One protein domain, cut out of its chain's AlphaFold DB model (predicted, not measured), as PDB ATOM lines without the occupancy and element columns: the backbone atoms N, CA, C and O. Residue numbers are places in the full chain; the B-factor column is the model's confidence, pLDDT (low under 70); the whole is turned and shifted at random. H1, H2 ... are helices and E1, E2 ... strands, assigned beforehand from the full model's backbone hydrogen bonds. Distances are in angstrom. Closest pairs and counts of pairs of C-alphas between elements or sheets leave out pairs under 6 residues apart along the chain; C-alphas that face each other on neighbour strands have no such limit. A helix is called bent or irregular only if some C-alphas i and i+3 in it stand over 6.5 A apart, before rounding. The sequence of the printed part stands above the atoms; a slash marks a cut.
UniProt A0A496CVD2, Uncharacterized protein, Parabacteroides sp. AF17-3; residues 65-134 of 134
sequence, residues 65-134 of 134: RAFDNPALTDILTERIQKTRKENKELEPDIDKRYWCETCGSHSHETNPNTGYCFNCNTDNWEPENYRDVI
ATOM      1  N   ARG A  65     137.267 183.454 135.589       93.12
ATOM      2  CA  ARG A  65     136.379 183.668 134.428       93.12
ATOM      3  C   ARG A  65     135.540 182.437 134.091       93.12
ATOM      4  O   ARG A  65     135.438 182.041 132.932       93.12
ATOM      5  N   ALA A  66     134.876 181.851 135.087       96.00
ATOM      6  CA  ALA A  66     134.038 180.666 134.872       96.00
ATOM      7  C   ALA A  66     132.966 180.849 133.780       96.00
ATOM      8  O   ALA A  66     132.617 179.882 133.106       96.00
ATOM      9  N   PHE A  67     132.471 182.072 133.564       95.75
ATOM     10  CA  PHE A  67     131.517 182.381 132.491       95.75
ATOM     11  C   PHE A  67     132.065 182.161 131.068       95.75
ATOM     12  O   PHE A  67     131.274 181.950 130.151       95.75
ATOM     13  N   ASP A  68     133.389 182.173 130.884       95.50
ATOM     14  CA  ASP A  68     134.056 181.903 129.604       95.50
ATOM     15  C   ASP A  68     134.504 180.442 129.456       95.50
ATOM     16  O   ASP A  68     135.012 180.059 128.399       95.50
ATOM     17  N   ASN A  69     134.332 179.615 130.494       95.31
ATOM     18  CA  ASN A  69     134.790 178.232 130.518       95.31
ATOM     19  C   ASN A  69     133.609 177.251 130.348       95.31
ATOM     20  O   ASN A  69     132.859 177.004 131.300       95.31
ATOM     21  N   PRO A  70     133.445 176.613 129.170       95.62
ATOM     22  CA  PRO A  70     132.351 175.674 128.930       95.62
ATOM     23  C   PRO A  70     132.338 174.484 129.896       95.62
ATOM     24  O   PRO A  70     131.272 173.952 130.193       95.62
ATOM     25  N   ALA A  71     133.500 174.084 130.425       95.94
ATOM     26  CA  ALA A  71     133.602 172.978 131.374       95.94
ATOM     27  C   ALA A  71     132.973 173.285 132.742       95.94
ATOM     28  O   ALA A  71     132.718 172.361 133.510       95.94
ATOM     29  N   LEU A  72     132.738 174.565 133.047       96.81
ATOM     30  CA  LEU A  72     132.212 175.038 134.329       96.81
ATOM     31  C   LEU A  72     130.769 175.550 134.236       96.81
ATOM     32  O   LEU A  72     130.214 175.990 135.243       96.81
ATOM     33  N   THR A  73     130.148 175.487 133.053       95.75
ATOM     34  CA  THR A  73     128.813 176.058 132.805       95.75
ATOM     35  C   THR A  73     127.751 175.487 133.744       95.75
ATOM     36  O   THR A  73     126.938 176.248 134.273       95.75
ATOM     37  N   ASP A  74     127.776 174.178 133.994       96.06
ATOM     38  CA  ASP A  74     126.789 173.518 134.853       96.06
ATOM     39  C   ASP A  74     126.931 173.980 136.310       96.06
ATOM     40  O   ASP A  74     125.971 174.475 136.903       96.06
ATOM     41  N   ILE A  75     128.156 173.949 136.850       96.69
ATOM     42  CA  ILE A  75     128.466 174.396 138.220       96.69
ATOM     43  C   ILE A  75     128.100 175.874 138.404       96.69
ATOM     44  O   ILE A  75     127.466 176.249 139.395       96.69
ATOM     45  N   LEU A  76     128.462 176.726 137.439       97.56
ATOM     46  CA  LEU A  76     128.151 178.154 137.481       97.56
ATOM     47  C   LEU A  76     126.637 178.392 137.470       97.56
ATOM     48  O   LEU A  76     126.124 179.198 138.249       97.56
ATOM     49  N   THR A  77     125.912 177.671 136.614       97.75
ATOM     50  CA  THR A  77     124.453 177.780 136.499       97.75
ATOM     51  C   THR A  77     123.765 177.378 137.799       97.75
ATOM     52  O   THR A  77     122.905 178.116 138.292       97.75
ATOM     53  N   GLU A  78     124.158 176.251 138.392       97.62
ATOM     54  CA  GLU A  78     123.611 175.785 139.668       97.62
ATOM     55  C   GLU A  78     123.901 176.772 140.804       97.62
ATOM     56  O   GLU A  78     122.995 177.117 141.574       97.62
ATOM     57  N   ARG A  79     125.127 177.309 140.875       97.31
ATOM     58  CA  ARG A  79     125.485 178.325 141.875       97.31
ATOM     59  C   ARG A  79     124.665 179.602 141.714       97.31
ATOM     60  O   ARG A  79     124.202 180.148 142.720       97.31
ATOM     61  N   ILE A  80     124.428 180.063 140.484       98.06
ATOM     62  CA  ILE A  80     123.585 181.240 140.224       98.06
ATOM     63  C   ILE A  80     122.140 180.988 140.667       98.06
ATOM     64  O   ILE A  80     121.532 181.826 141.338       98.06
ATOM     65  N   GLN A  81     121.577 179.825 140.335       98.19
ATOM     66  CA  GLN A  81     120.215 179.463 140.741       98.19
ATOM     67  C   GLN A  81     120.073 179.402 142.267       98.19
ATOM     68  O   GLN A  81     119.108 179.940 142.822       98.19
ATOM     69  N   LYS A  82     121.048 178.790 142.948       97.56
ATOM     70  CA  LYS A  82     121.111 178.738 144.411       97.56
ATOM     71  C   LYS A  82     121.197 180.141 145.014       97.56
ATOM     72  O   LYS A  82     120.368 180.480 145.854       97.56
ATOM     73  N   THR A  83     122.115 180.971 144.521       97.31
ATOM     74  CA  THR A  83     122.322 182.343 145.008       97.31
ATOM     75  C   THR A  83     121.055 183.185 144.864       97.31
ATOM     76  O   THR A  83     120.623 183.823 145.819       97.31
ATOM     77  N   ARG A  84     120.388 183.142 143.704       95.81
ATOM     78  CA  ARG A  84     119.128 183.877 143.488       95.81
ATOM     79  C   ARG A  84     118.028 183.450 144.453       95.81
ATOM     80  O   ARG A  84     117.245 184.280 144.904       95.81
ATOM     81  N   LYS A  85     117.960 182.157 144.784       97.56
ATOM     82  CA  LYS A  85     117.006 181.637 145.771       97.56
ATOM     83  C   LYS A  85     117.336 182.113 147.186       97.56
ATOM     84  O   LYS A  85     116.417 182.417 147.941       97.56
ATOM     85  N   GLU A  86     118.614 182.161 147.543       96.19
ATOM     86  CA  GLU A  86     119.086 182.640 148.848       96.19
ATOM     87  C   GLU A  86     118.863 184.151 149.011       96.19
ATOM     88  O   GLU A  86     118.404 184.596 150.060       96.19
ATOM     89  N   ASN A  87     119.068 184.918 147.940       97.00
ATOM     90  CA  ASN A  87     118.923 186.371 147.921       97.00
ATOM     91  C   ASN A  87     117.488 186.864 147.659       97.00
ATOM     92  O   ASN A  87     117.269 188.067 147.574       97.00
ATOM     93  N   LYS A  88     116.494 185.975 147.534       95.88
ATOM     94  CA  LYS A  88     115.145 186.322 147.040       95.88
ATOM     95  C   LYS A  88     114.395 187.402 147.839       95.88
ATOM     96  O   LYS A  88     113.493 188.022 147.295       95.88
ATOM     97  N   GLU A  89     114.732 187.579 149.117       97.19
ATOM     98  CA  GLU A  89     114.120 188.578 150.013       97.19
ATOM     99  C   GLU A  89     115.047 189.780 150.282       97.19
ATOM    100  O   GLU A  89     114.750 190.606 151.143       97.19
ATOM    101  N   LEU A  90     116.199 189.848 149.609       97.25
ATOM    102  CA  LEU A  90     117.171 190.928 149.748       97.25
ATOM    103  C   LEU A  90     117.026 191.913 148.587       97.25
ATOM    104  O   LEU A  90     116.723 191.526 147.461       97.25
ATOM    105  N   GLU A  91     117.295 193.184 148.865       97.62
ATOM    106  CA  GLU A  91     117.510 194.200 147.838       97.62
ATOM    107  C   GLU A  91     119.027 194.359 147.635       97.62
ATOM    108  O   GLU A  91     119.748 194.464 148.632       97.62
ATOM    109  N   PRO A  92     119.544 194.297 146.394       97.50
ATOM    110  CA  PRO A  92     120.969 194.468 146.143       97.50
ATOM    111  C   PRO A  92     121.408 195.919 146.346       97.50
ATOM    112  O   PRO A  92     120.704 196.854 145.961       97.50
ATOM    113  N   ASP A  93     122.631 196.100 146.840       97.12
ATOM    114  CA  ASP A  93     123.344 197.368 146.700       97.12
ATOM    115  C   ASP A  93     123.888 197.486 145.273       97.12
ATOM    116  O   ASP A  93     124.322 196.497 144.684       97.12
ATOM    117  N   ILE A  94     123.887 198.693 144.703       96.81
ATOM    118  CA  ILE A  94     124.340 198.923 143.324       96.81
ATOM    119  C   ILE A  94     125.675 199.672 143.316       96.81
ATOM    120  O   ILE A  94     125.720 200.855 143.667       96.81
ATOM    121  N   ASP A  95     126.739 199.032 142.822       92.44
ATOM    122  CA  ASP A  95     128.047 199.665 142.605       92.44
ATOM    123  C   ASP A  95     128.499 199.573 141.143       92.44
ATOM    124  O   ASP A  95     129.225 198.672 140.730       92.44
ATOM    125  N   LYS A  96     128.110 200.577 140.351       93.31
ATOM    126  CA  LYS A  96     128.380 200.653 138.901       93.31
ATOM    127  C   LYS A  96     129.858 200.752 138.520       93.31
ATOM    128  O   LYS A  96     130.178 200.861 137.339       93.31
ATOM    129  N   ARG A  97     130.766 200.812 139.496       92.25
ATOM    130  CA  ARG A  97     132.208 200.836 139.242       92.25
ATOM    131  C   ARG A  97     132.759 199.452 138.934       92.25
ATOM    132  O   ARG A  97     133.875 199.403 138.426       92.25
ATOM    133  N   TYR A  98     132.020 198.382 139.234       94.50
ATOM    134  CA  TYR A  98     132.506 197.012 139.124       94.50
ATOM    135  C   TYR A  98     131.504 196.077 138.428       94.50
ATOM    136  O   TYR A  98     130.287 196.269 138.511       94.50
ATOM    137  N   TRP A  99     132.031 195.026 137.802       95.75
ATOM    138  CA  TRP A  99     131.298 193.855 137.314       95.75
ATOM    139  C   TRP A  99     131.875 192.586 137.940       95.75
ATOM    140  O   TRP A  99     133.003 192.579 138.432       95.75
ATOM    141  N   CYS A 100     131.099 191.506 137.954       96.88
ATOM    142  CA  CYS A 100     131.563 190.242 138.513       96.88
ATOM    143  C   CYS A 100     132.234 189.391 137.435       96.88
ATOM    144  O   CYS A 100     131.547 188.836 136.573       96.88
ATOM    145  N   GLU A 101     133.548 189.218 137.545       95.94
ATOM    146  CA  GLU A 101     134.329 188.421 136.608       95.94
ATOM    147  C   GLU A 101     134.043 186.921 136.739       95.94
ATOM    148  O   GLU A 101     134.108 186.221 135.744       95.94
ATOM    149  N   THR A 102     133.584 186.391 137.880       96.94
ATOM    150  CA  THR A 102     133.226 184.955 137.944       96.94
ATOM    151  C   THR A 102     132.069 184.593 137.012       96.94
ATOM    152  O   THR A 102     132.136 183.597 136.292       96.94
ATOM    153  N   CYS A 103     130.988 185.376 137.042       97.44
ATOM    154  CA  CYS A 103     129.755 185.059 136.314       97.44
ATOM    155  C   CYS A 103     129.485 185.955 135.101       97.44
ATOM    156  O   CYS A 103     128.454 185.785 134.450       97.44
ATOM    157  N   GLY A 104     130.366 186.913 134.807       95.69
ATOM    158  CA  GLY A 104     130.184 187.859 133.707       95.69
ATOM    159  C   GLY A 104     129.065 188.878 133.935       95.69
ATOM    160  O   GLY A 104     128.548 189.454 132.980       95.69
ATOM    161  N   SER A 105     128.616 189.076 135.180       96.06
ATOM    162  CA  SER A 105     127.464 189.937 135.462       96.06
ATOM    163  C   SER A 105     127.862 191.408 135.560       96.06
ATOM    164  O   SER A 105     128.519 191.818 136.515       96.06
ATOM    165  N   HIS A 106     127.347 192.203 134.622       96.12
ATOM    166  CA  HIS A 106     127.369 193.672 134.623       96.12
ATOM    167  C   HIS A 106     126.087 194.273 135.233       96.12
ATOM    168  O   HIS A 106     125.675 195.379 134.904       96.12
ATOM    169  N   SER A 107     125.391 193.524 136.097       95.25
ATOM    170  CA  SER A 107     124.240 194.060 136.849       95.25
ATOM    171  C   SER A 107     124.657 195.087 137.904       95.25
ATOM    172  O   SER A 107     123.839 195.909 138.314       95.25
ATOM    173  N   HIS A 108     125.926 195.033 138.334       95.50
ATOM    174  CA  HIS A 108     126.481 195.812 139.444       95.50
ATOM    175  C   HIS A 108     125.794 195.549 140.792       95.50
ATOM    176  O   HIS A 108     125.935 196.340 141.724       95.50
ATOM    177  N   GLU A 109     125.017 194.466 140.871       97.75
ATOM    178  CA  GLU A 109     124.258 194.081 142.051       97.75
ATOM    179  C   GLU A 109     125.157 193.342 143.036       97.75
ATOM    180  O   GLU A 109     125.687 192.259 142.749       97.75
ATOM    181  N   THR A 110     125.254 193.903 144.229       97.38
ATOM    182  CA  THR A 110     126.069 193.419 145.330       97.38
ATOM    183  C   THR A 110     125.177 192.996 146.489       97.38
ATOM    184  O   THR A 110     124.185 193.650 146.807       97.38
ATOM    185  N   ASN A 111     125.506 191.882 147.140       97.19
ATOM    186  CA  ASN A 111     124.831 191.463 148.361       97.19
ATOM    187  C   ASN A 111     125.082 192.503 149.467       97.19
ATOM    188  O   ASN A 111     126.244 192.718 149.820       97.19
ATOM    189  N   PRO A 112     124.029 193.103 150.053       96.44
ATOM    190  CA  PRO A 112     124.178 194.218 150.994       96.44
ATOM    191  C   PRO A 112     124.842 193.817 152.320       96.44
ATOM    192  O   PRO A 112     125.308 194.668 153.074       96.44
ATOM    193  N   ASN A 113     124.891 192.518 152.634       95.31
ATOM    194  CA  ASN A 113     125.484 192.019 153.875       95.31
ATOM    195  C   ASN A 113     126.939 191.578 153.697       95.31
ATOM    196  O   ASN A 113     127.730 191.704 154.630       95.31
ATOM    197  N   THR A 114     127.280 191.005 152.539       94.44
ATOM    198  CA  THR A 114     128.595 190.380 152.313       94.44
ATOM    199  C   THR A 114     129.483 191.149 151.349       94.44
ATOM    200  O   THR A 114     130.691 190.937 151.359       94.44
ATOM    201  N   GLY A 115     128.922 192.021 150.512       95.19
ATOM    202  CA  GLY A 115     129.671 192.662 149.436       95.19
ATOM    203  C   GLY A 115     129.903 191.761 148.216       95.19
ATOM    204  O   GLY A 115     130.564 192.186 147.278       95.19
ATOM    205  N   TYR A 116     129.381 190.531 148.186       96.31
ATOM    206  CA  TYR A 116     129.627 189.585 147.086       96.31
ATOM    207  C   TYR A 116     128.666 189.806 145.921       96.31
ATOM    208  O   TYR A 116     127.601 190.402 146.090       96.31
ATOM    209  N   CYS A 117     128.992 189.277 144.743       97.56
ATOM    210  CA  CYS A 117     128.098 189.317 143.591       97.56
ATOM    211  C   CYS A 117     126.714 188.762 143.935       97.56
ATOM    212  O   CYS A 117     126.571 187.599 144.315       97.56
ATOM    213  N   PHE A 118     125.669 189.559 143.725       98.06
ATOM    214  CA  PHE A 118     124.293 189.163 144.026       98.06
ATOM    215  C   PHE A 118     123.797 187.999 143.155       98.06
ATOM    216  O   PHE A 118     122.820 187.337 143.501       98.06
ATOM    217  N   ASN A 119     124.475 187.733 142.032       97.25
ATOM    218  CA  ASN A 119     124.110 186.680 141.088       97.25
ATOM    219  C   ASN A 119     124.783 185.338 141.362       97.25
ATOM    220  O   ASN A 119     124.134 184.316 141.175       97.25
ATOM    221  N   CYS A 120     126.055 185.318 141.766       97.19
ATOM    222  CA  CYS A 120     126.812 184.072 141.946       97.19
ATOM    223  C   CYS A 120     127.506 183.950 143.307       97.19
ATOM    224  O   CYS A 120     128.199 182.965 143.543       97.19
ATOM    225  N   ASN A 121     127.321 184.924 144.200       96.56
ATOM    226  CA  ASN A 121     127.876 184.949 145.550       96.56
ATOM    227  C   ASN A 121     129.392 184.691 145.577       96.56
ATOM    228  O   ASN A 121     129.869 183.856 146.342       96.56
ATOM    229  N   THR A 122     130.139 185.356 144.697       95.38
ATOM    230  CA  THR A 122     131.608 185.380 144.720       95.38
ATOM    231  C   THR A 122     132.110 186.811 144.851       95.38
ATOM    232  O   THR A 122     131.406 187.761 144.497       95.38
ATOM    233  N   ASP A 123     133.333 186.954 145.351       93.94
ATOM    234  CA  ASP A 123     134.023 188.235 145.539       93.94
ATOM    235  C   ASP A 123     135.052 188.493 144.428       93.94
ATOM    236  O   ASP A 123     136.200 188.836 144.690       93.94
ATOM    237  N   ASN A 124     134.674 188.235 143.171       94.88
ATOM    238  CA  ASN A 124     135.545 188.481 142.017       94.88
ATOM    239  C   ASN A 124     135.094 189.734 141.260       94.88
ATOM    240  O   ASN A 124     134.607 189.654 140.130       94.88
ATOM    241  N   TRP A 125     135.136 190.877 141.941       95.31
ATOM    242  CA  TRP A 125     134.742 192.168 141.386       95.31
ATOM    243  C   TRP A 125     135.883 192.818 140.611       95.31
ATOM    244  O   TRP A 125     136.937 193.104 141.174       95.31
ATOM    245  N   GLU A 126     135.628 193.152 139.352       94.75
ATOM    246  CA  GLU A 126     136.576 193.818 138.463       94.75
ATOM    247  C   GLU A 126     136.074 195.213 138.080       94.75
ATOM    248  O   GLU A 126     134.870 195.392 137.891       94.75
ATOM    249  N   PRO A 127     136.944 196.235 137.962       93.69
ATOM    250  CA  PRO A 127     136.519 197.567 137.552       93.69
ATOM    251  C   PRO A 127     135.862 197.559 136.165       93.69
ATOM    252  O   PRO A 127     136.442 197.082 135.192       93.69
ATOM    253  N   GLU A 128     134.688 198.176 136.060       86.56
ATOM    254  CA  GLU A 128     133.877 198.266 134.841       86.56
ATOM    255  C   GLU A 128     134.629 198.938 133.682       86.56
ATOM    256  O   GLU A 128     134.508 198.547 132.530       86.56
ATOM    257  N   ASN A 129     135.443 199.953 133.992       75.19
ATOM    258  CA  ASN A 129     135.955 200.903 133.001       75.19
ATOM    259  C   ASN A 129     137.488 201.029 132.961       75.19
ATOM    260  O   ASN A 129     138.003 202.090 132.617       75.19
ATOM    261  N   TYR A 130     138.246 199.970 133.266       56.34
ATOM    262  CA  TYR A 130     139.706 199.982 133.042       56.34
ATOM    263  C   TYR A 130     140.161 199.359 131.708       56.34
ATOM    264  O   TYR A 130     141.363 199.310 131.448       56.34
ATOM    265  N   ARG A 131     139.233 198.946 130.825       50.53
ATOM    266  CA  ARG A 131     139.541 198.511 129.443       50.53
ATOM    267  C   ARG A 131     139.023 199.413 128.316       50.53
ATOM    268  O   ARG A 131     139.415 199.180 127.180       50.53
ATOM    269  N   ASP A 132     138.289 200.483 128.626       44.75
ATOM    270  CA  ASP A 132     137.758 201.430 127.626       44.75
ATOM    271  C   ASP A 132     138.397 202.831 127.696       44.75
ATOM    272  O   ASP A 132     137.785 203.840 127.346       44.75
ATOM    273  N   VAL A 133     139.665 202.911 128.115       40.78
ATOM    274  CA  VAL A 133     140.506 204.085 127.828       40.78
ATOM    275  C   VAL A 133     141.439 203.714 126.676       40.78
ATOM    276  O   VAL A 133     142.540 203.208 126.893       40.78
ATOM    277  N   ILE A 134     140.939 203.908 125.453       38.50
ATOM    278  CA  ILE A 134     141.740 204.010 124.220       38.50
ATOM    279  C   ILE A 134     142.361 205.407 124.167       38.50
ATOM    280  O   ILE A 134     141.622 206.382 124.439       38.50
TER     281      ILE A 134
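AT A GLANCE: This is residues 65 to 134 of the 134 residues of an uncharacterized protein of Parabacteroides sp. AF17-3 (UniProt A0A496CVD2). There is little regular structure here: one helix, H1, runs along one side of a core of loops, residues 101 to 124, and the tiny antiparallel hairpin E1 and E2 lies at the side away from H1. The 70 printed residues hold H1, E1, E2 in that order, 23 residues in named elements, mixed in class. The whole is compact, radius of gyration of the C-alphas 12.3 A, and flat, spanning 39 by 31 by 14 A.

HOW THE PARTS SIT: Start at H1, residues 70 to 86: it is irregular, C-alphas 71 and 74 being 7.7 A apart, with 11 of 13 O i to N i+4 pairs within hydrogen-bond range. Next find E1, residues 98 to 100, and E2, residues 125 to 127, an antiparallel hairpin at 140 degrees; N 99 and O 126 are 2.9 A apart. H1 and E2 are apart. Residues 93 to 94 pair antiparallel with 109 to 110.

IN THESE COORDINATES: Find C-alpha 70 at (132.351, 175.674, 128.930); H1 runs 24.9 A to C-alpha 86. E1 and E2 each span 6.9 A, E2 ending at (136.519, 197.567, 137.552).

THE WHOLE: Both links, H1 to E1 and E1 to E2, are long. The printed part has no cut; residues 130 to 134 are under pLDDT 70.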